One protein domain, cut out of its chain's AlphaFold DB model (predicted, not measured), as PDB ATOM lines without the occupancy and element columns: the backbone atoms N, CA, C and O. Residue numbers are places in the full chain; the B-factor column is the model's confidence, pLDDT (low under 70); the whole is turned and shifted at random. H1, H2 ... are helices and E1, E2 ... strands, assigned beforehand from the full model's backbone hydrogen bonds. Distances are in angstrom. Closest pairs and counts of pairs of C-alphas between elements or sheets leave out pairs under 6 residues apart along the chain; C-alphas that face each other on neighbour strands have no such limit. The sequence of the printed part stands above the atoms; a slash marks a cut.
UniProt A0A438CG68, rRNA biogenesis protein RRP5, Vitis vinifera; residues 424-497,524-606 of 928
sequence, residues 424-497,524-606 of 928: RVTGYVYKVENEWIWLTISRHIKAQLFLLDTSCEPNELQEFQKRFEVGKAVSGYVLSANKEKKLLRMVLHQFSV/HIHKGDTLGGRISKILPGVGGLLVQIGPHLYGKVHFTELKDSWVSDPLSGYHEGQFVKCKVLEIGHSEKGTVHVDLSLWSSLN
ATOM      1  N   ARG A 424     -25.652  25.439  -2.439       83.38
ATOM      2  CA  ARG A 424     -26.363  26.706  -2.658       83.38
ATOM      3  C   ARG A 424     -26.786  26.820  -4.123       83.38
ATOM      4  O   ARG A 424     -25.951  26.688  -5.015       83.38
ATOM      5  N   VAL A 425     -28.064  27.088  -4.362       85.62
ATOM      6  CA  VAL A 425     -28.670  27.266  -5.690       85.62
ATOM      7  C   VAL A 425     -29.561  28.507  -5.703       85.62
ATOM      8  O   VAL A 425     -30.088  28.914  -4.666       85.62
ATOM      9  N   THR A 426     -29.751  29.091  -6.883       85.38
ATOM     10  CA  THR A 426     -30.650  30.232  -7.098       85.38
ATOM     11  C   THR A 426     -31.814  29.800  -7.976       85.38
ATOM     12  O   THR A 426     -31.618  29.103  -8.971       85.38
ATOM     13  N   GLY A 427     -33.028  30.218  -7.627       87.06
ATOM     14  CA  GLY A 427     -34.220  30.023  -8.445       87.06
ATOM     15  C   GLY A 427     -35.120  31.253  -8.434       87.06
ATOM     16  O   GLY A 427     -35.037  32.089  -7.540       87.06
ATOM     17  N   TYR A 428     -35.992  31.361  -9.431       88.81
ATOM     18  CA  TYR A 428     -36.933  32.476  -9.561       88.81
ATOM     19  C   TYR A 428     -38.324  32.068  -9.069       88.81
ATOM     20  O   TYR A 428     -38.787  30.963  -9.367       88.81
ATOM     21  N   VAL A 429     -39.002  32.945  -8.325       90.25
ATOM     22  CA  VAL A 429     -40.363  32.712  -7.812       90.25
ATOM     23  C   VAL A 429     -41.351  32.623  -8.972       90.25
ATOM     24  O   VAL A 429     -41.533  33.596  -9.700       90.25
ATOM     25  N   TYR A 430     -42.026  31.480  -9.126       88.75
ATOM     26  CA  TYR A 430     -43.060  31.288 -10.152       88.75
ATOM     27  C   TYR A 430     -44.485  31.210  -9.591       88.75
ATOM     28  O   TYR A 430     -45.443  31.491 -10.313       88.75
ATOM     29  N   LYS A 431     -44.641  30.828  -8.320       89.31
ATOM     30  CA  LYS A 431     -45.920  30.825  -7.598       89.31
ATOM     31  C   LYS A 431     -45.658  31.022  -6.107       89.31
ATOM     32  O   LYS A 431     -44.746  30.405  -5.563       89.31
ATOM     33  N   VAL A 432     -46.489  31.826  -5.455       88.94
ATOM     34  CA  VAL A 432     -46.547  31.934  -3.993       88.94
ATOM     35  C   VAL A 432     -47.898  31.396  -3.535       88.94
ATOM     36  O   VAL A 432     -48.930  31.685  -4.140       88.94
ATOM     37  N   GLU A 433     -47.876  30.570  -2.500       87.69
ATOM     38  CA  GLU A 433     -49.034  30.036  -1.786       87.69
ATOM     39  C   GLU A 433     -48.912  30.416  -0.302       87.69
ATOM     40  O   GLU A 433     -47.880  30.925   0.128       87.69
ATOM     41  N   ASN A 434     -49.946  30.162   0.503       83.88
ATOM     42  CA  ASN A 434     -50.000  30.633   1.896       83.88
ATOM     43  C   ASN A 434     -48.837  30.147   2.783       83.88
ATOM     44  O   ASN A 434     -48.456  30.855   3.707       83.88
ATOM     45  N   GLU A 435     -48.283  28.962   2.507       86.19
ATOM     46  CA  GLU A 435     -47.198  28.355   3.301       86.19
ATOM     47  C   GLU A 435     -45.996  27.900   2.448       86.19
ATOM     48  O   GLU A 435     -45.022  27.369   2.981       86.19
ATOM     49  N   TRP A 436     -46.045  28.108   1.126       90.19
ATOM     50  CA  TRP A 436     -45.070  27.571   0.172       90.19
ATOM     51  C   TRP A 436     -44.725  28.575  -0.930       90.19
ATOM     52  O   TRP A 436     -45.601  29.080  -1.634       90.19
ATOM     53  N   ILE A 437     -43.431  28.793  -1.143       90.75
ATOM     54  CA  ILE A 437     -42.898  29.460  -2.332       90.75
ATOM     55  C   ILE A 437     -42.454  28.377  -3.308       90.75
ATOM     56  O   ILE A 437     -41.697  27.471  -2.952       90.75
ATOM     57  N   TRP A 438     -42.890  28.497  -4.557       91.75
ATOM     58  CA  TRP A 438     -42.450  27.638  -5.644       91.75
ATOM     59  C   TRP A 438     -41.455  28.391  -6.523       91.75
ATOM     60  O   TRP A 438     -41.786  29.388  -7.173       91.75
ATOM     61  N   LEU A 439     -40.227  27.884  -6.534       90.94
ATOM     62  CA  LEU A 439     -39.091  28.404  -7.281       90.94
ATOM     63  C   LEU A 439     -38.841  27.542  -8.528       90.94
ATOM     64  O   LEU A 439     -39.137  26.343  -8.556       90.94
ATOM     65  N   THR A 440     -38.246  28.128  -9.562       88.44
ATOM     66  CA  THR A 440     -37.681  27.387 -10.698       88.44
ATOM     67  C   THR A 440     -36.195  27.697 -10.844       88.44
ATOM     68  O   THR A 440     -35.800  28.858 -10.914       88.44
ATOM     69  N   ILE A 441     -35.379  26.639 -10.829       85.75
ATOM     70  CA  ILE A 441     -33.908  26.696 -10.896       85.75
ATOM     71  C   ILE A 441     -33.449  26.428 -12.333       85.75
ATOM     72  O   ILE A 441     -32.580  27.115 -12.858       85.75
ATOM     73  N   SER A 442     -34.099  25.471 -12.999       82.06
ATOM     74  CA  SER A 442     -34.006  25.268 -14.444       82.06
ATOM     75  C   SER A 442     -35.384  24.922 -15.017       82.06
ATOM     76  O   SER A 442     -36.323  24.609 -14.283       82.06
ATOM     77  N   ARG A 443     -35.483  24.910 -16.349       75.19
ATOM     78  CA  ARG A 443     -36.657  24.556 -17.171       75.19
ATOM     79  C   ARG A 443     -37.359  23.277 -16.695       75.19
ATOM     80  O   ARG A 443     -38.578  23.164 -16.802       75.19
ATOM     81  N   HIS A 444     -36.582  22.318 -16.185       77.00
ATOM     82  CA  HIS A 444     -37.052  21.011 -15.724       77.00
ATOM     83  C   HIS A 444     -36.895  20.780 -14.215       77.00
ATOM     84  O   HIS A 444     -37.361  19.750 -13.737       77.00
ATOM     85  N   ILE A 445     -36.272  21.704 -13.470       84.62
ATOM     86  CA  ILE A 445     -36.008  21.567 -12.029       84.62
ATOM     87  C   ILE A 445     -36.756  22.657 -11.263       84.62
ATOM     88  O   ILE A 445     -36.472  23.856 -11.377       84.62
ATOM     89  N   LYS A 446     -37.713  22.213 -10.449       89.00
ATOM     90  CA  LYS A 446     -38.490  23.053  -9.539       89.00
ATOM     91  C   LYS A 446     -37.954  22.919  -8.122       89.00
ATOM     92  O   LYS A 446     -37.418  21.875  -7.753       89.00
ATOM     93  N   ALA A 447     -38.167  23.944  -7.312       89.12
ATOM     94  CA  ALA A 447     -37.941  23.867  -5.881       89.12
ATOM     95  C   ALA A 447     -39.136  24.405  -5.089       89.12
ATOM     96  O   ALA A 447     -39.906  25.238  -5.566       89.12
ATOM     97  N   GLN A 448     -39.274  23.895  -3.874       91.12
ATOM     98  CA  GLN A 448     -40.196  24.348  -2.846       91.12
ATOM     99  C   GLN A 448     -39.391  24.930  -1.691       91.12
ATOM    100  O   GLN A 448     -38.402  24.342  -1.259       91.12
ATOM    101  N   LEU A 449     -39.854  26.054  -1.169       89.12
ATOM    102  CA  LEU A 449     -39.328  26.700   0.023       89.12
ATOM    103  C   LEU A 449     -40.519  26.925   0.962       89.12
ATOM    104  O   LEU A 449     -41.495  27.575   0.580       89.12
ATOM    105  N   PHE A 450     -40.485  26.305   2.141       89.56
ATOM    106  CA  PHE A 450     -41.565  26.392   3.124       89.56
ATOM    107  C   PHE A 450     -41.474  27.713   3.896       89.56
ATOM    108  O   PHE A 450     -40.380  28.229   4.109       89.56
ATOM    109  N   LEU A 451     -42.612  28.245   4.344       88.69
ATOM    110  CA  LEU A 451     -42.720  29.507   5.086       88.69
ATOM    111  C   LEU A 451     -41.673  29.653   6.203       88.69
ATOM    112  O   LEU A 451     -40.918  30.624   6.211       88.69
ATOM    113  N   LEU A 452     -41.583  28.671   7.103       86.44
ATOM    114  CA  LEU A 452     -40.667  28.716   8.250       86.44
ATOM    115  C   LEU A 452     -39.195  28.454   7.872       86.44
ATOM    116  O   LEU A 452     -38.299  28.873   8.597       86.44
ATOM    117  N   ASP A 453     -38.932  27.879   6.692       84.69
ATOM    118  CA  ASP A 453     -37.579  27.700   6.141       84.69
ATOM    119  C   ASP A 453     -36.994  29.027   5.579       84.69
ATOM    120  O   ASP A 453     -35.854  29.055   5.097       84.69
ATOM    121  N   THR A 454     -37.770  30.129   5.583       84.38
ATOM    122  CA  THR A 454     -37.355  31.435   5.025       84.38
ATOM    123  C   THR A 454     -36.686  32.384   6.015       84.38
ATOM    124  O   THR A 454     -35.843  33.177   5.600       84.38
ATOM    125  N   SER A 455     -37.072  32.367   7.293       85.69
ATOM    126  CA  SER A 455     -36.556  33.301   8.298       85.69
ATOM    127  C   SER A 455     -36.856  32.839   9.717       85.69
ATOM    128  O   SER A 455     -37.861  32.179   9.972       85.69
ATOM    129  N   CYS A 456     -36.006  33.261  10.650       84.44
ATOM    130  CA  CYS A 456     -36.195  33.051  12.081       84.44
ATOM    131  C   CYS A 456     -36.888  34.242  12.770       84.44
ATOM    132  O   CYS A 456     -37.198  34.153  13.955       84.44
ATOM    133  N   GLU A 457     -37.134  35.351  12.060       85.88
ATOM    134  CA  GLU A 457     -37.767  36.549  12.625       85.88
ATOM    135  C   GLU A 457     -39.286  36.574  12.372       85.88
ATOM    136  O   GLU A 457     -39.724  36.489  11.220       85.88
ATOM    137  N   PRO A 458     -40.127  36.755  13.411       86.56
ATOM    138  CA  PRO A 458     -41.581  36.648  13.277       86.56
ATOM    139  C   PRO A 458     -42.180  37.737  12.377       86.56
ATOM    140  O   PRO A 458     -43.128  37.469  11.642       86.56
ATOM    141  N   ASN A 459     -41.586  38.935  12.366       86.88
ATOM    142  CA  ASN A 459     -42.000  40.039  11.495       86.88
ATOM    143  C   ASN A 459     -41.805  39.683  10.010       86.88
ATOM    144  O   ASN A 459     -42.669  39.956   9.179       86.88
ATOM    145  N   GLU A 460     -40.689  39.027   9.669       84.50
ATOM    146  CA  GLU A 460     -40.400  38.613   8.292       84.50
ATOM    147  C   GLU A 460     -41.303  37.471   7.812       84.50
ATOM    148  O   GLU A 460     -41.615  37.397   6.621       84.50
ATOM    149  N   LEU A 461     -41.725  36.595   8.730       85.38
ATOM    150  CA  LEU A 461     -42.698  35.533   8.471       85.38
ATOM    151  C   LEU A 461     -44.118  36.096   8.307       85.38
ATOM    152  O   LEU A 461     -44.855  35.655   7.428       85.38
ATOM    153  N   GLN A 462     -44.488  37.115   9.087       85.56
ATOM    154  CA  GLN A 462     -45.768  37.813   8.941       85.56
ATOM    155  C   GLN A 462     -45.857  38.592   7.615       85.56
ATOM    156  O   GLN A 462     -46.916  38.621   6.988       85.56
ATOM    157  N   GLU A 463     -44.754  39.181   7.146       84.88
ATOM    158  CA  GLU A 463     -44.690  39.893   5.860       84.88
ATOM    159  C   GLU A 463     -44.301  39.003   4.661       84.88
ATOM    160  O   GLU A 463     -44.109  39.511   3.557       84.88
ATOM    161  N   PHE A 464     -44.223  37.679   4.834       84.75
ATOM    162  CA  PHE A 464     -43.789  36.698   3.825       84.75
ATOM    163  C   PHE A 464     -44.360  36.941   2.416       84.75
ATOM    164  O   PHE A 464     -43.596  37.013   1.454       84.75
ATOM    165  N   GLN A 465     -45.673  37.163   2.279       83.00
ATOM    166  CA  GLN A 465     -46.306  37.404   0.970       83.00
ATOM    167  C   GLN A 465     -45.847  38.703   0.277       83.00
ATOM    168  O   GLN A 465     -45.933  38.789  -0.943       83.00
ATOM    169  N   LYS A 466     -45.335  39.695   1.021       84.19
ATOM    170  CA  LYS A 466     -44.738  40.925   0.467       84.19
ATOM    171  C   LYS A 466     -43.269  40.742   0.076       84.19
ATOM    172  O   LYS A 466     -42.767  41.450  -0.790       84.19
ATOM    173  N   ARG A 467     -42.545  39.821   0.727       82.19
ATOM    174  CA  ARG A 467     -41.098  39.619   0.503       82.19
ATOM    175  C   ARG A 467     -40.789  38.942  -0.835       82.19
ATOM    176  O   ARG A 467     -39.699  39.153  -1.381       82.19
ATOM    177  N   PHE A 468     -41.724  38.142  -1.350       85.50
ATOM    178  CA  PHE A 468     -41.538  37.263  -2.504       85.50
ATOM    179  C   PHE A 468     -42.562  37.552  -3.609       85.50
ATOM    180  O   PHE A 468     -43.698  37.092  -3.561       85.50
ATOM    181  N   GLU A 469     -42.136  38.286  -4.635       85.88
ATOM    182  CA  GLU A 469     -42.940  38.585  -5.826       85.88
ATOM    183  C   GLU A 469     -42.604  37.627  -6.981       85.88
ATOM    184  O   GLU A 469     -41.486  37.120  -7.078       85.88
ATOM    185  N   VAL A 470     -43.559  37.375  -7.883       87.31
ATOM    186  CA  VAL A 470     -43.348  36.482  -9.039       87.31
ATOM    187  C   VAL A 470     -42.353  37.105 -10.021       87.31
ATOM    188  O   VAL A 470     -42.552  38.220 -10.489       87.31
ATOM    189  N   GLY A 471     -41.304  36.355 -10.359       80.56
ATOM    190  CA  GLY A 471     -40.157  36.809 -11.152       80.56
ATOM    191  C   GLY A 471     -38.914  37.131 -10.316       80.56
ATOM    192  O   GLY A 471     -37.813  37.097 -10.860       80.56
ATOM    193  N   LYS A 472     -39.054  37.351  -8.998       85.56
ATOM    194  CA  LYS A 472     -37.933  37.672  -8.101       85.56
ATOM    195  C   LYS A 472     -36.971  36.491  -7.942       85.56
ATOM    196  O   LYS A 472     -37.402  35.352  -7.740       85.56
ATOM    197  N   ALA A 473     -35.668  36.764  -7.993       86.06
ATOM    198  CA  ALA A 473     -34.622  35.785  -7.700       86.06
ATOM    199  C   ALA A 473     -34.501  35.485  -6.190       86.06
ATOM    200  O   ALA A 473     -34.558  36.392  -5.360       86.06
ATOM    201  N   VAL A 474     -34.291  34.215  -5.834       87.62
ATOM    202  CA  VAL A 474     -34.105  33.735  -4.455       87.62
ATOM    203  C   VAL A 474     -32.984  32.693  -4.420       87.62
ATOM    204  O   VAL A 474     -33.044  31.681  -5.119       87.62
ATOM    205  N   SER A 475     -31.971  32.929  -3.584       87.81
ATOM    206  CA  SER A 475     -30.831  32.023  -3.370       87.81
ATOM    207  C   SER A 475     -30.974  31.287  -2.039       87.81
ATOM    208  O   SER A 475     -31.239  31.924  -1.026       87.81
ATOM    209  N   GLY A 476     -30.748  29.973  -2.016       86.00
ATOM    210  CA  GLY A 476     -30.831  29.154  -0.799       86.00
ATOM    211  C   GLY A 476     -30.094  27.821  -0.933       86.00
ATOM    212  O   GLY A 476     -29.519  27.521  -1.978       86.00
ATOM    213  N   TYR A 477     -30.101  27.019   0.124       86.38
ATOM    214  CA  TYR A 477     -29.411  25.732   0.214       86.38
ATOM    215  C   TYR A 477     -30.397  24.575  -0.000       86.38
ATOM    216  O   TYR A 477     -31.528  24.612   0.487       86.38
ATOM    217  N   VAL A 478     -29.990  23.541  -0.739       85.69
ATOM    218  CA  VAL A 478     -30.848  22.383  -1.050       85.69
ATOM    219  C   VAL A 478     -30.888  21.412   0.128       85.69
ATOM    220  O   VAL A 478     -29.904  20.734   0.412       85.69
ATOM    221  N   LEU A 479     -32.038  21.312   0.793       80.00
ATOM    222  CA  LEU A 479     -32.264  20.402   1.917       80.00
ATOM    223  C   LEU A 479     -32.522  18.962   1.459       80.00
ATOM    224  O   LEU A 479     -31.971  18.023   2.027       80.00
ATOM    225  N   SER A 480     -33.350  18.767   0.431       78.69
ATOM    226  CA  SER A 480     -33.629  17.435  -0.120       78.69
ATOM    227  C   SER A 480     -33.983  17.489  -1.605       78.69
ATOM    228  O   SER A 480     -34.386  18.530  -2.127       78.69
ATOM    229  N   ALA A 481     -33.805  16.365  -2.303       79.88
ATOM    230  CA  ALA A 481     -33.914  16.284  -3.756       79.88
ATOM    231  C   ALA A 481     -34.735  15.062  -4.196       79.88
ATOM    232  O   ALA A 481     -34.236  13.936  -4.209       79.88
ATOM    233  N   ASN A 482     -35.995  15.266  -4.592       81.44
ATOM    234  CA  ASN A 482     -36.805  14.219  -5.210       81.44
ATOM    235  C   ASN A 482     -36.504  14.164  -6.719       81.44
ATOM    236  O   ASN A 482     -36.919  15.036  -7.489       81.44
ATOM    237  N   LYS A 483     -35.768  13.122  -7.131       77.25
ATOM    238  CA  LYS A 483     -35.339  12.909  -8.522       77.25
ATOM    239  C   LYS A 483     -36.511  12.608  -9.465       77.25
ATOM    240  O   LYS A 483     -36.537  13.145 -10.567       77.25
ATOM    241  N   GLU A 484     -37.494  11.814  -9.029       75.94
ATOM    242  CA  GLU A 484     -38.661  11.423  -9.843       75.94
ATOM    243  C   GLU A 484     -39.488  12.640 -10.286       75.94
ATOM    244  O   GLU A 484     -39.802  12.814 -11.461       75.94
ATOM    245  N   LYS A 485     -39.820  13.512  -9.328       79.88
ATOM    246  CA  LYS A 485     -40.664  14.700  -9.517       79.88
ATOM    247  C   LYS A 485     -39.868  15.923  -9.984       79.88
ATOM    248  O   LYS A 485     -40.457  16.990 -10.147       79.88
ATOM    249  N   LYS A 486     -38.545  15.778 -10.156       82.56
ATOM    250  CA  LYS A 486     -37.567  16.854 -10.408       82.56
ATOM    251  C   LYS A 486     -37.779  18.068  -9.489       82.56
ATOM    252  O   LYS A 486     -37.810  19.220  -9.931       82.56
ATOM    253  N   LEU A 487     -37.969  17.772  -8.203       85.25
ATOM    254  CA  LEU A 487     -38.446  18.699  -7.181       85.25
ATOM    255  C   LEU A 487     -37.482  18.722  -5.992       85.25
ATOM    256  O   LEU A 487     -37.260  17.695  -5.350       85.25
ATOM    257  N   LEU A 488     -36.924  19.889  -5.688       86.56
ATOM    258  CA  LEU A 488     -36.046  20.102  -4.535       86.56
ATOM    259  C   LEU A 488     -36.810  20.775  -3.383       86.56
ATOM    260  O   LEU A 488     -37.700  21.584  -3.638       86.56
ATOM    261  N   ARG A 489     -36.436  20.517  -2.126       85.62
ATOM    262  CA  ARG A 489     -36.754  21.411  -0.998       85.62
ATOM    263  C   ARG A 489     -35.541  22.292  -0.716       85.62
ATOM    264  O   ARG A 489     -34.422  21.786  -0.643       85.62
ATOM    265  N   MET A 490     -35.765  23.589  -0.562       86.00
ATOM    266  CA  MET A 490     -34.751  24.592  -0.242       86.00
ATOM    267  C   MET A 490     -35.011  25.232   1.122       86.00
ATOM    268  O   MET A 490     -36.147  25.272   1.586       86.00
ATOM    269  N   VAL A 491     -33.943  25.760   1.713       85.44
ATOM    270  CA  VAL A 491     -33.903  26.526   2.967       85.44
ATOM    271  C   VAL A 491     -33.050  27.778   2.725       85.44
ATOM    272  O   VAL A 491     -32.084  27.706   1.963       85.44
ATOM    273  N   LEU A 492     -33.385  28.935   3.309       83.56
ATOM    274  CA  LEU A 492     -32.609  30.166   3.064       83.56
ATOM    275  C   LEU A 492     -31.358  30.294   3.942       83.56
ATOM    276  O   LEU A 492     -30.349  30.830   3.482       83.56
ATOM    277  N   HIS A 493     -31.389  29.778   5.171       75.94
ATOM    278  CA  HIS A 493     -30.206  29.747   6.029       75.94
ATOM    279  C   HIS A 493     -29.225  28.639   5.612       75.94
ATOM    280  O   HIS A 493     -29.612  27.587   5.099       75.94
ATOM    281  N   GLN A 494     -27.934  28.872   5.856       65.00
ATOM    282  CA  GLN A 494     -26.925  27.820   5.755       65.00
ATOM    283  C   GLN A 494     -27.159  26.782   6.864       65.00
ATOM    284  O   GLN A 494     -27.575  27.127   7.969       65.00
ATOM    285  N   PHE A 495     -26.877  25.514   6.573       66.88
ATOM    286  CA  PHE A 495     -26.892  24.429   7.551       66.88
ATOM    287  C   PHE A 495     -25.701  23.495   7.313       66.88
ATOM    288  O   PHE A 495     -25.245  23.322   6.180       66.88
ATOM    289  N   SER A 496     -25.184  22.902   8.388       52.41
ATOM    290  CA  SER A 496     -24.134  21.884   8.313       52.41
ATOM    291  C   SER A 496     -24.753  20.541   7.942       52.41
ATOM    292  O   SER A 496     -25.641  20.067   8.642       52.41
ATOM    293  N   VAL A 497     -24.284  19.909   6.862       50.41
ATOM    294  CA  VAL A 497     -24.713  18.549   6.505       50.41
ATOM    295  C   VAL A 497     -23.951  17.550   7.373       50.41
ATOM    296  O   VAL A 497     -22.755  17.328   7.171       50.41
ATOM    297  N   HIS A 524     -30.463  18.989   9.330       65.56
ATOM    298  CA  HIS A 524     -30.251  20.442   9.205       65.56
ATOM    299  C   HIS A 524     -30.627  21.254  10.451       65.56
ATOM    300  O   HIS A 524     -30.415  22.463  10.450       65.56
ATOM    301  N   ILE A 525     -31.191  20.610  11.480       75.25
ATOM    302  CA  ILE A 525     -31.565  21.241  12.749       75.25
ATOM    303  C   ILE A 525     -30.797  20.528  13.856       75.25
ATOM    304  O   ILE A 525     -30.921  19.315  14.023       75.25
ATOM    305  N   HIS A 526     -30.035  21.295  14.618       76.06
ATOM    306  CA  HIS A 526     -29.176  20.847  15.700       76.06
ATOM    307  C   HIS A 526     -29.619  21.472  17.027       76.06
ATOM    308  O   HIS A 526     -30.354  22.460  17.077       76.06
ATOM    309  N   LYS A 527     -29.140  20.909  18.138       78.12
ATOM    310  CA  LYS A 527     -29.257  21.555  19.448       78.12
ATOM    311  C   LYS A 527     -28.504  22.891  19.425       78.12
ATOM    312  O   LYS A 527     -27.338  22.926  19.049       78.12
ATOM    313  N   GLY A 528     -29.164  23.957  19.870       77.94
ATOM    314  CA  GLY A 528     -28.656  25.328  19.852       77.94
ATOM    315  C   GLY A 528     -29.151  26.167  18.669       77.94
ATOM    316  O   GLY A 528     -29.123  27.395  18.769       77.94
ATOM    317  N   ASP A 529     -29.663  25.546  17.599       82.06
ATOM    318  CA  ASP A 529     -30.156  26.273  16.424       82.06
ATOM    319  C   ASP A 529     -31.368  27.148  16.772       82.06
ATOM    320  O   ASP A 529     -32.206  26.804  17.611       82.06
ATOM    321  N   THR A 530     -31.458  28.305  16.115       86.00
ATOM    322  CA  THR A 530     -32.535  29.286  16.302       86.00
ATOM    323  C   THR A 530     -33.385  29.336  15.042       86.00
ATOM    324  O   THR A 530     -32.853  29.589  13.963       86.00
ATOM    325  N   LEU A 531     -34.689  29.097  15.172       87.81
ATOM    326  CA  LEU A 531     -35.610  28.820  14.072       87.81
ATOM    327  C   LEU A 531     -36.848  29.722  14.117       87.81
ATOM    328  O   LEU A 531     -37.227  30.256  15.164       87.81
ATOM    329  N   GLY A 532     -37.505  29.852  12.965       88.88
ATOM    330  CA  GLY A 532     -38.856  30.392  12.867       88.88
ATOM    331  C   GLY A 532     -39.885  29.324  13.231       88.88
ATOM    332  O   GLY A 532     -39.828  28.202  12.731       88.88
ATOM    333  N   GLY A 533     -40.837  29.665  14.093       91.31
ATOM    334  CA  GLY A 533     -41.919  28.780  14.509       91.31
ATOM    335  C   GLY A 533     -43.288  29.438  14.373       91.31
ATOM    336  O   GLY A 533     -43.421  30.659  14.464       91.31
ATOM    337  N   ARG A 534     -44.332  28.627  14.194       93.12
ATOM    338  CA  ARG A 534     -45.734  29.067  14.236       93.12
ATOM    339  C   ARG A 534     -46.471  28.337  15.352       93.12
ATOM    340  O   ARG A 534     -46.438  27.109  15.398       93.12
ATOM    341  N   ILE A 535     -47.142  29.052  16.251       93.69
ATOM    342  CA  ILE A 535     -47.930  28.432  17.324       93.69
ATOM    343  C   ILE A 535     -49.077  27.646  16.682       93.69
ATOM    344  O   ILE A 535     -49.983  28.223  16.087       93.69
ATOM    345  N   SER A 536     -49.017  26.320  16.784       92.25
ATOM    346  CA  SER A 536     -50.014  25.407  16.225       92.25
ATOM    347  C   SER A 536     -51.137  25.126  17.215       92.25
ATOM    348  O   SER A 536     -52.280  24.986  16.787       92.25
ATOM    349  N   LYS A 537     -50.817  25.027  18.511       92.00
ATOM    350  CA  LYS A 537     -51.806  24.830  19.573       92.00
ATOM    351  C   LYS A 537     -51.297  25.310  20.932       92.00
ATOM    352  O   LYS A 537     -50.145  25.052  21.283       92.00
ATOM    353  N   ILE A 538     -52.169  25.925  21.727       92.25
ATOM    354  CA  ILE A 538     -51.916  26.183  23.153       92.25
ATOM    355  C   ILE A 538     -52.349  24.948  23.960       92.25
ATOM    356  O   ILE A 538     -53.464  24.443  23.795       92.25
ATOM    357  N   LEU A 539     -51.470  24.411  24.812       89.69
ATOM    358  CA  LEU A 539     -51.787  23.245  25.643       89.69
ATOM    359  C   LEU A 539     -52.352  23.702  27.002       89.69
ATOM    360  O   LEU A 539     -51.801  24.625  27.600       89.69
ATOM    361  N   PRO A 540     -53.427  23.072  27.516       83.06
ATOM    362  CA  PRO A 540     -54.099  23.524  28.733       83.06
ATOM    363  C   PRO A 540     -53.233  23.360  29.992       83.06
ATOM    364  O   PRO A 540     -52.390  22.461  30.081       83.06
ATOM    365  N   GLY A 541     -53.475  24.218  30.988       82.62
ATOM    366  CA  GLY A 541     -52.696  24.262  32.229       82.62
ATOM    367  C   GLY A 541     -51.222  24.580  31.962       82.62
ATOM    368  O   GLY A 541     -50.900  25.391  31.098       82.62
ATOM    369  N   VAL A 542     -50.308  23.893  32.653       81.50
ATOM    370  CA  VAL A 542     -48.856  24.022  32.406       81.50
ATOM    371  C   VAL A 542     -48.351  23.178  31.222       81.50
ATOM    372  O   VAL A 542     -47.170  22.837  31.147       81.50
ATOM    373  N   GLY A 543     -49.230  22.798  30.288       81.25
ATOM    374  CA  GLY A 543     -48.867  21.971  29.135       81.25
ATOM    375  C   GLY A 543     -47.813  22.612  28.222       81.25
ATOM    376  O   GLY A 543     -47.000  21.886  27.641       81.25
ATOM    377  N   GLY A 544     -47.800  23.948  28.140       88.94
ATOM    378  CA  GLY A 544     -46.902  24.741  27.297       88.94
ATOM    379  C   GLY A 544     -47.506  25.076  25.928       88.94
ATOM    380  O   GLY A 544     -48.726  25.155  25.778       88.94
ATOM    381  N   LEU A 545     -46.658  25.260  24.916       92.75
ATOM    382  CA  LEU A 545     -47.085  25.524  23.535       92.75
ATOM    383  C   LEU A 545     -46.637  24.395  22.605       92.75
ATOM    384  O   LEU A 545     -45.527  23.878  22.734       92.75
ATOM    385  N   LEU A 546     -47.473  24.061  21.623       92.88
ATOM    386  CA  LEU A 546     -47.079  23.274  20.460       92.88
ATOM    387  C   LEU A 546     -46.784  24.233  19.303       92.88
ATOM    388  O   LEU A 546     -47.672  24.956  18.845       92.88
ATOM    389  N   VAL A 547     -45.544  24.236  18.827       92.88
ATOM    390  CA  VAL A 547     -45.049  25.136  17.782       92.88
ATOM    391  C   VAL A 547     -44.676  24.305  16.559       92.88
ATOM    392  O   VAL A 547     -43.820  23.427  16.626       92.88
ATOM    393  N   GLN A 548     -45.322  24.568  15.428       91.69
ATOM    394  CA  GLN A 548     -44.905  24.038  14.137       91.69
ATOM    395  C   GLN A 548     -43.568  24.678  13.748       91.69
ATOM    396  O   GLN A 548     -43.431  25.897  13.819       91.69
ATOM    397  N   ILE A 549     -42.603  23.853  13.345       89.31
ATOM    398  CA  ILE A 549     -41.268  24.265  12.871       89.31
ATOM    399  C   ILE A 549     -41.132  23.975  11.370       89.31
ATOM    400  O   ILE A 549     -40.529  24.736  10.626       89.31
ATOM    401  N   GLY A 550     -41.723  22.873  10.903       84.94
ATOM    402  CA  GLY A 550     -41.677  22.450   9.504       84.94
ATOM    403  C   GLY A 550     -43.014  21.883   9.019       84.94
ATOM    404  O   GLY A 550     -43.963  21.782   9.799       84.94
ATOM    405  N   PRO A 551     -43.098  21.432   7.754       81.38
ATOM    406  CA  PRO A 551     -44.345  20.940   7.158       81.38
ATOM    407  C   PRO A 551     -45.029  19.828   7.967       81.38
ATOM    408  O   PRO A 551     -46.253  19.786   8.071       81.38
ATOM    409  N   HIS A 552     -44.229  18.939   8.564       81.69
ATOM    410  CA  HIS A 552     -44.680  17.816   9.396       81.69
ATOM    411  C   HIS A 552     -43.892  17.715  10.717       81.69
ATOM    412  O   HIS A 552     -43.874  16.659  11.344       81.69
ATOM    413  N   LEU A 553     -43.210  18.794  11.127       86.06
ATOM    414  CA  LEU A 553     -42.356  18.826  12.318       86.06
ATOM    415  C   LEU A 553     -42.887  19.854  13.317       86.06
ATOM    416  O   LEU A 553     -43.026  21.034  12.988       86.06
ATOM    417  N   TYR A 554     -43.141  19.395  14.540       89.31
ATOM    418  CA  TYR A 554     -43.660  20.192  15.645       89.31
ATOM    419  C   TYR A 554     -42.735  20.045  16.852       89.31
ATOM    420  O   TYR A 554     -42.365  18.929  17.219       89.31
ATOM    421  N   GLY A 555     -42.383  21.167  17.468       89.81
ATOM    422  CA  GLY A 555     -41.688  21.213  18.745       89.81
ATOM    423  C   GLY A 555     -42.620  21.616  19.882       89.81
ATOM    424  O   GLY A 555     -43.638  22.281  19.674       89.81
ATOM    425  N   LYS A 556     -42.266  21.220  21.100       91.12
ATOM    426  CA  LYS A 556     -42.962  21.600  22.325       91.12
ATOM    427  C   LYS A 556     -42.144  22.657  23.062       91.12
ATOM    428  O   LYS A 556     -41.003  22.403  23.436       91.12
ATOM    429  N   VAL A 557     -42.738  23.819  23.317       91.75
ATOM    430  CA  VAL A 557     -42.189  24.789  24.274       91.75
ATOM    431  C   VAL A 557     -42.723  24.446  25.657       91.75
ATOM    432  O   VAL A 557     -43.933  24.297  25.847       91.75
ATOM    433  N   HIS A 558     -41.829  24.318  26.631       88.38
ATOM    434  CA  HIS A 558     -42.202  24.051  28.017       88.38
ATOM    435  C   HIS A 558     -42.689  25.322  28.729       88.38
ATOM    436  O   HIS A 558     -42.228  26.414  28.424       88.38
ATOM    437  N   PHE A 559     -43.578  25.202  29.719       87.38
ATOM    438  CA  PHE A 559     -44.190  26.362  30.390       87.38
ATOM    439  C   PHE A 559     -43.167  27.285  31.094       87.38
ATOM    440  O   PHE A 559     -43.358  28.495  31.150       87.38
ATOM    441  N   THR A 560     -42.038  26.735  31.559       85.44
ATOM    442  CA  THR A 560     -40.907  27.505  32.128       85.44
ATOM    443  C   THR A 560     -40.033  28.201  31.076       85.44
ATOM    444  O   THR A 560     -39.243  29.070  31.417       85.44
ATOM    445  N   GLU A 561     -40.145  27.811  29.806       86.12
ATOM    446  CA  GLU A 561     -39.303  28.256  28.681       86.12
ATOM    447  C   GLU A 561     -40.018  29.312  27.806       86.12
ATOM    448  O   GLU A 561     -39.551  29.663  26.724       86.12
ATOM    449  N   LEU A 562     -41.183  29.800  28.256       86.19
ATOM    450  CA  LEU A 562     -42.016  30.774  27.540       86.19
ATOM    451  C   LEU A 562     -41.486  32.210  27.648       86.19
ATOM    452  O   LEU A 562     -41.575  32.967  26.689       86.19
ATOM    453  N   LYS A 563     -40.968  32.597  28.818       82.38
ATOM    454  CA  LYS A 563     -40.471  33.948  29.125       82.38
ATOM    455  C   LYS A 563     -39.227  33.832  30.004       82.38
ATOM    456  O   LYS A 563     -39.173  32.955  30.861       82.38
ATOM    457  N   ASP A 564     -38.263  34.733  29.825       77.19
ATOM    458  CA  ASP A 564     -36.977  34.777  30.550       77.19
ATOM    459  C   ASP A 564     -37.104  35.061  32.065       77.19
ATOM    460  O   ASP A 564     -36.110  35.111  32.785       77.19
ATOM    461  N   SER A 565     -38.319  35.305  32.560       79.19
ATOM    462  CA  SER A 565     -38.610  35.650  33.953       79.19
ATOM    463  C   SER A 565     -39.886  34.967  34.439       79.19
ATOM    464  O   SER A 565     -40.763  34.598  33.653       79.19
ATOM    465  N   TRP A 566     -39.988  34.792  35.756       82.06
ATOM    466  CA  TRP A 566     -41.143  34.179  36.404       82.06
ATOM    467  C   TRP A 566     -42.313  35.170  36.444       82.06
ATOM    468  O   TRP A 566     -42.229  36.213  37.089       82.06
ATOM    469  N   VAL A 567     -43.398  34.847  35.737       85.19
ATOM    470  CA  VAL A 567     -44.562  35.723  35.529       85.19
ATOM    471  C   VAL A 567     -45.832  34.919  35.786       85.19
ATOM    472  O   VAL A 567     -45.972  33.826  35.252       85.19
ATOM    473  N   SER A 568     -46.774  35.461  36.565       80.62
ATOM    474  CA  SER A 568     -47.980  34.748  37.029       80.62
ATOM    475  C   SER A 568     -48.858  34.146  35.923       80.62
ATOM    476  O   SER A 568     -49.564  33.178  36.182       80.62
ATOM    477  N   ASP A 569     -48.798  34.701  34.709       83.50
ATOM    478  CA  ASP A 569     -49.300  34.073  33.485       83.50
ATOM    479  C   ASP A 569     -48.243  34.208  32.365       83.50
ATOM    480  O   ASP A 569     -48.097  35.283  31.763       83.50
ATOM    481  N   PRO A 570     -47.488  33.142  32.048       82.44
ATOM    482  CA  PRO A 570     -46.532  33.154  30.951       82.44
ATOM    483  C   PRO A 570     -47.169  32.854  29.581       82.44
ATOM    484  O   PRO A 570     -46.513  33.099  28.572       82.44
ATOM    485  N   LEU A 571     -48.424  32.387  29.513       84.88
ATOM    486  CA  LEU A 571     -49.167  32.207  28.257       84.88
ATOM    487  C   LEU A 571     -49.768  33.528  27.743       84.88
ATOM    488  O   LEU A 571     -49.979  33.670  26.538       84.88
ATOM    489  N   SER A 572     -49.982  34.514  28.621       82.56
ATOM    490  CA  SER A 572     -50.418  35.865  28.240       82.56
ATOM    491  C   SER A 572     -49.572  36.455  27.099       82.56
ATOM    492  O   SER A 572     -48.344  36.562  27.196       82.56
ATOM    493  N   GLY A 573     -50.243  36.857  26.015       81.81
ATOM    494  CA  GLY A 573     -49.625  37.407  24.802       81.81
ATOM    495  C   GLY A 573     -49.426  36.409  23.653       81.81
ATOM    496  O   GLY A 573     -49.113  36.846  22.544       81.81
ATOM    497  N   TYR A 574     -49.649  35.108  23.874       89.50
ATOM    498  CA  TYR A 574     -49.576  34.085  22.825       89.50
ATOM    499  C   TYR A 574     -50.956  33.706  22.270       89.50
ATOM    500  O   TYR A 574     -51.915  33.541  23.022       89.50
ATOM    501  N   HIS A 575     -51.055  33.533  20.949       90.25
ATOM    502  CA  HIS A 575     -52.265  33.069  20.262       90.25
ATOM    503  C   HIS A 575     -51.956  32.035  19.169       90.25
ATOM    504  O   HIS A 575     -50.853  31.977  18.626       90.25
ATOM    505  N   GLU A 576     -52.937  31.194  18.837       92.06
ATOM    506  CA  GLU A 576     -52.788  30.194  17.775       92.06
ATOM    507  C   GLU A 576     -52.649  30.870  16.401       92.06
ATOM    508  O   GLU A 576     -53.299  31.870  16.100       92.06
ATOM    509  N   GLY A 577     -51.750  30.342  15.570       88.50
ATOM    510  CA  GLY A 577     -51.369  30.909  14.278       88.50
ATOM    511  C   GLY A 577     -50.249  31.957  14.321       88.50
ATOM    512  O   GLY A 577     -49.701  32.242  13.255       88.50
ATOM    513  N   GLN A 578     -49.879  32.480  15.497       91.94
ATOM    514  CA  GLN A 578     -48.822  33.486  15.690       91.94
ATOM    515  C   GLN A 578     -47.428  32.959  15.318       91.94
ATOM    516  O   GLN A 578     -47.096  31.810  15.617       91.94
ATOM    517  N   PHE A 579     -46.580  33.816  14.742       92.31
ATOM    518  CA  PHE A 579     -45.161  33.516  14.534       92.31
ATOM    519  C   PHE A 579     -44.322  33.872  15.763       92.31
ATOM    520  O   PHE A 579     -44.502  34.926  16.373       92.31
ATOM    521  N   VAL A 580     -43.385  32.994  16.109       90.94
ATOM    522  CA  VAL A 580     -42.456  33.132  17.234       90.94
ATOM    523  C   VAL A 580     -41.061  32.666  16.824       90.94
ATOM    524  O   VAL A 580     -40.916  31.745  16.024       90.94
ATOM    525  N   LYS A 581     -40.028  33.290  17.389       90.44
ATOM    526  CA  LYS A 581     -38.634  32.856  17.252       90.44
ATOM    527  C   LYS A 581     -38.321  31.867  18.370       90.44
ATOM    528  O   LYS A 581     -38.519  32.203  19.536       90.44
ATOM    529  N   CYS A 582     -37.871  30.661  18.034       90.06
ATOM    530  CA  CYS A 582     -37.605  29.602  19.006       90.06
ATOM    531  C   CYS A 582     -36.169  29.075  18.910       90.06
ATOM    532  O   CYS A 582     -35.561  29.095  17.842       90.06
ATOM    533  N   LYS A 583     -35.627  28.583  20.028       88.75
ATOM    534  CA  LYS A 583     -34.312  27.932  20.086       88.75
ATOM    535  C   LYS A 583     -34.462  26.453  20.420       88.75
ATOM    536  O   LYS A 583     -35.236  26.093  21.308       88.75
ATOM    537  N   VAL A 584     -33.727  25.601  19.714       88.75
ATOM    538  CA  VAL A 584     -33.777  24.142  19.866       88.75
ATOM    539  C   VAL A 584     -32.944  23.711  21.067       88.75
ATOM    540  O   VAL A 584     -31.725  23.874  21.089       88.75
ATOM    541  N   LEU A 585     -33.600  23.139  22.072       84.25
ATOM    542  CA  LEU A 585     -32.967  22.716  23.321       84.25
ATOM    543  C   LEU A 585     -32.584  21.240  23.314       84.25
ATOM    544  O   LEU A 585     -31.570  20.861  23.901       84.25
ATOM    545  N   GLU A 586     -33.411  20.399  22.699       83.00
ATOM    546  CA  GLU A 586     -33.216  18.954  22.646       83.00
ATOM    547  C   GLU A 586     -33.995  18.365  21.466       83.00
ATOM    548  O   GLU A 586     -35.089  18.830  21.145       83.00
ATOM    549  N   ILE A 587     -33.434  17.341  20.824       84.50
ATOM    550  CA  ILE A 587     -34.086  16.577  19.758       84.50
ATOM    551  C   ILE A 587     -34.097  15.127  20.232       84.50
ATOM    552  O   ILE A 587     -33.042  14.515  20.388       84.50
ATOM    553  N   GLY A 588     -35.284  14.606  20.524       79.25
ATOM    554  CA  GLY A 588     -35.484  13.270  21.067       79.25
ATOM    555  C   GLY A 588     -36.229  12.370  20.087       79.25
ATOM    556  O   GLY A 588     -37.198  12.774  19.444       79.25
ATOM    557  N   HIS A 589     -35.808  11.114  19.994       78.69
ATOM    558  CA  HIS A 589     -36.445  10.110  19.146       78.69
ATOM    559  C   HIS A 589     -37.317   9.210  20.024       78.69
ATOM    560  O   HIS A 589     -36.840   8.635  20.999       78.69
ATOM    561  N   SER A 590     -38.613   9.108  19.720       72.75
ATOM    562  CA  SER A 590     -39.497   8.145  20.382       72.75
ATOM    563  C   SER A 590     -39.260   6.738  19.829       72.75
ATOM    564  O   SER A 590     -39.016   6.579  18.635       72.75
ATOM    565  N   GLU A 591     -39.468   5.708  20.653       65.88
ATOM    566  CA  GLU A 591     -39.500   4.294  20.232       65.88
ATOM    567  C   GLU A 591     -40.483   4.026  19.072       65.88
ATOM    568  O   GLU A 591     -40.346   3.048  18.343       65.88
ATOM    569  N   LYS A 592     -41.472   4.912  18.877       59.81
ATOM    570  CA  LYS A 592     -42.449   4.869  17.775       59.81
ATOM    571  C   LYS A 592     -41.967   5.552  16.483       59.81
ATOM    572  O   LYS A 592     -42.770   5.772  15.582       59.81
ATOM    573  N   GLY A 593     -40.695   5.951  16.402       60.91
ATOM    574  CA  GLY A 593     -40.105   6.658  15.258       60.91
ATOM    575  C   GLY A 593     -40.500   8.135  15.131       60.91
ATOM    576  O   GLY A 593     -40.009   8.827  14.241       60.91
ATOM    577  N   THR A 594     -41.363   8.655  16.010       71.06
ATOM    578  CA  THR A 594     -41.720  10.077  16.043       71.06
ATOM    579  C   THR A 594     -40.639  10.891  16.751       71.06
ATOM    580  O   THR A 594     -40.295  10.620  17.904       71.06
ATOM    581  N   VAL A 595     -40.124  11.924  16.083       78.00
ATOM    582  CA  VAL A 595     -39.218  12.891  16.717       78.00
ATOM    583  C   VAL A 595     -40.031  13.904  17.519       78.00
ATOM    584  O   VAL A 595     -41.047  14.411  17.044       78.00
ATOM    585  N   HIS A 596     -39.568  14.203  18.729       83.06
ATOM    586  CA  HIS A 596     -40.006  15.338  19.530       83.06
ATOM    587  C   HIS A 596     -38.854  16.338  19.647       83.06
ATOM    588  O   HIS A 596     -37.706  15.954  19.860       83.06
ATOM    589  N   VAL A 597     -39.160  17.624  19.484       88.38
ATOM    590  CA  VAL A 597     -38.185  18.714  19.615       88.38
ATOM    591  C   VAL A 597     -38.600  19.575  20.800       88.38
ATOM    592  O   VAL A 597     -39.685  20.154  20.777       88.38
ATOM    593  N   ASP A 598     -37.760  19.669  21.824       89.06
ATOM    594  CA  ASP A 598     -37.977  20.600  22.932       89.06
ATOM    595  C   ASP A 598     -37.432  21.981  22.542       89.06
ATOM    596  O   ASP A 598     -36.291  22.122  22.089       89.06
ATOM    597  N   LEU A 599     -38.263  23.006  22.725       90.00
ATOM    598  CA  LEU A 599     -38.010  24.384  22.308       90.00
ATOM    599  C   LEU A 599     -38.030  25.358  23.489       90.00
ATOM    600  O   LEU A 599     -38.783  25.175  24.449       90.00
ATOM    601  N   SER A 600     -37.258  26.437  23.366       88.81
ATOM    602  CA  SER A 600     -37.369  27.638  24.200       88.81
ATOM    603  C   SER A 600     -37.814  28.842  23.379       88.81
ATOM    604  O   SER A 600     -37.535  28.911  22.179       88.81
ATOM    605  N   LEU A 601     -38.487  29.791  24.029       84.94
ATOM    606  CA  LEU A 601     -38.801  31.125  23.503       84.94
ATOM    607  C   LEU A 601     -38.016  32.233  24.230       84.94
ATOM    608  O   LEU A 601     -38.262  33.412  23.977       84.94
ATOM    609  N   TRP A 602     -37.073  31.879  25.115       80.44
ATOM    610  CA  TRP A 602     -36.249  32.844  25.846       80.44
ATOM    611  C   TRP A 602     -35.493  33.792  24.906       80.44
ATOM    612  O   TRP A 602     -34.730  33.387  24.025       80.44
ATOM    613  N   SER A 603     -35.705  35.086  25.126       61.22
ATOM    614  CA  SER A 603     -35.171  36.177  24.317       61.22
ATOM    615  C   SER A 603     -33.662  36.359  24.501       61.22
ATOM    616  O   SER A 603     -32.948  36.573  23.518       61.22
ATOM    617  N   SER A 604     -33.160  36.177  25.725       55.53
ATOM    618  CA  SER A 604     -31.742  36.268  26.097       55.53
ATOM    619  C   SER A 604     -30.866  35.203  25.429       55.53
ATOM    620  O   SER A 604     -29.723  35.484  25.067       55.53
ATOM    621  N   LEU A 605     -31.412  34.010  25.166       56.75
ATOM    622  CA  LEU A 605     -30.704  32.907  24.503       56.75
ATOM    623  C   LEU A 605     -30.370  33.174  23.020       56.75
ATOM    624  O   LEU A 605     -29.627  32.391  22.418       56.75
ATOM    625  N   ASN A 606     -30.875  34.275  22.452       50.66
ATOM    626  CA  ASN A 606     -30.578  34.757  21.098       50.66
ATOM    627  C   ASN A 606     -29.417  35.781  21.053       50.66
ATOM    628  O   ASN A 606     -29.144  36.365  20.003       50.66
TER     629      ASN A 606
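What this domain is: This is residues 424 to 497 and 524 to 606 of the 928 residues of the protein "rRNA biogenesis protein RRP5" of Vitis vinifera (UniProt A0A438CG68). Two small closed barrels of five strands each sit end to end along the longest axis, E1 to E5 making the first and E6 to E10 the second. Two short helices lie in the stretch between E3 and E4: H2 packs on the first barrel, while H1 packs on the outside of the second. The printed part has 157 residues, with named elements in the order E1 E2 E3 H1 H2 E4 E5 E6 E7 E8 E9 E10; each barrel is mixed, and the class is mostly strand. The whole is compact, with a radius of gyration of the C-alphas of 16.8 A and spans of 56 by 38 by 25 A.

Where its parts are: E1, residues 424 to 432, begins with C-alpha 424 at (-26.363, 26.706, -2.658), measures 20.9 A and bends by 65 degrees at residue 429. E2 is residues 436 to 442 and E3 residues 445 to 450. H1 is residues 458 to 462 and H2 residues 464 to 467. E4, residues 473 to 482, measures 21.8 A and bends by 85 degrees at residue 479; E5 is residues 487 to 491. E6, residues 530 to 539, begins with C-alpha 530 at (-32.535, 29.286, 16.302), measures 22.2 A and bends by 74 degrees at residue 536. E7 is residues 544 to 550 and E8 residues 553 to 557. E9, residues 579 to 589, measures 25.4 A and bends by 74 degrees at residue 585. E10, residues 595 to 600, ends with C-alpha 600 at (-37.369, 27.638, 24.200).

How they stand to each other: E1 E2 E3 is a meander, each strand the antiparallel neighbour of the one before; N 430 and O 438 are 2.9 A apart, N 439 and O 447 2.8 A. E3 and E5 are parallel, with N 448 and O 488 at 2.8 A. E4 is antiparallel to E5, with N 479 and O 489 at 2.8 A, and to E1, with N 427 and O 474 at 2.9 A. E6 E7 E8 is also a meander, with N 536 and O 546 at 2.8 A and N 547 and O 555 at 2.9 A. E6 E7 E8 E9 is a Greek key, a meander whose first strand is the antiparallel neighbour of the fourth strand; N 533 and O 580 are 2.8 A apart. E10 is parallel to E8, with N 556 and O 597 at 2.8 A, and forms a hairpin with E9, with N 585 and O 598 at 2.9 A. H1 is on the second barrel, outside it, at a height of 8.1 A over the sheet; its closest C-alpha pair with E9 is Pro 458 and Phe 579, 4.9 A. H2 is on the first barrel; its closest C-alpha pair with E1 is Gln 465 and Val 432, 7.4 A. In H1 the O i to N i+4 pair is within hydrogen-bond range, and H2 is too short for one.

The domain as a whole: The C-alphas of Arg 443 and Ser 568 are the two farthest apart, at 56.3 A. Residues 498 to 523 are not printed, and C-alphas 497 and 524 are 6.4 A apart across this cut. The link from E8 to E9, residues 558 to 578, is long. Mean pLDDT of the printed part is 83.5; it is under 70 at residues 494 to 497, 524, 591 to 593 and 603 to 606.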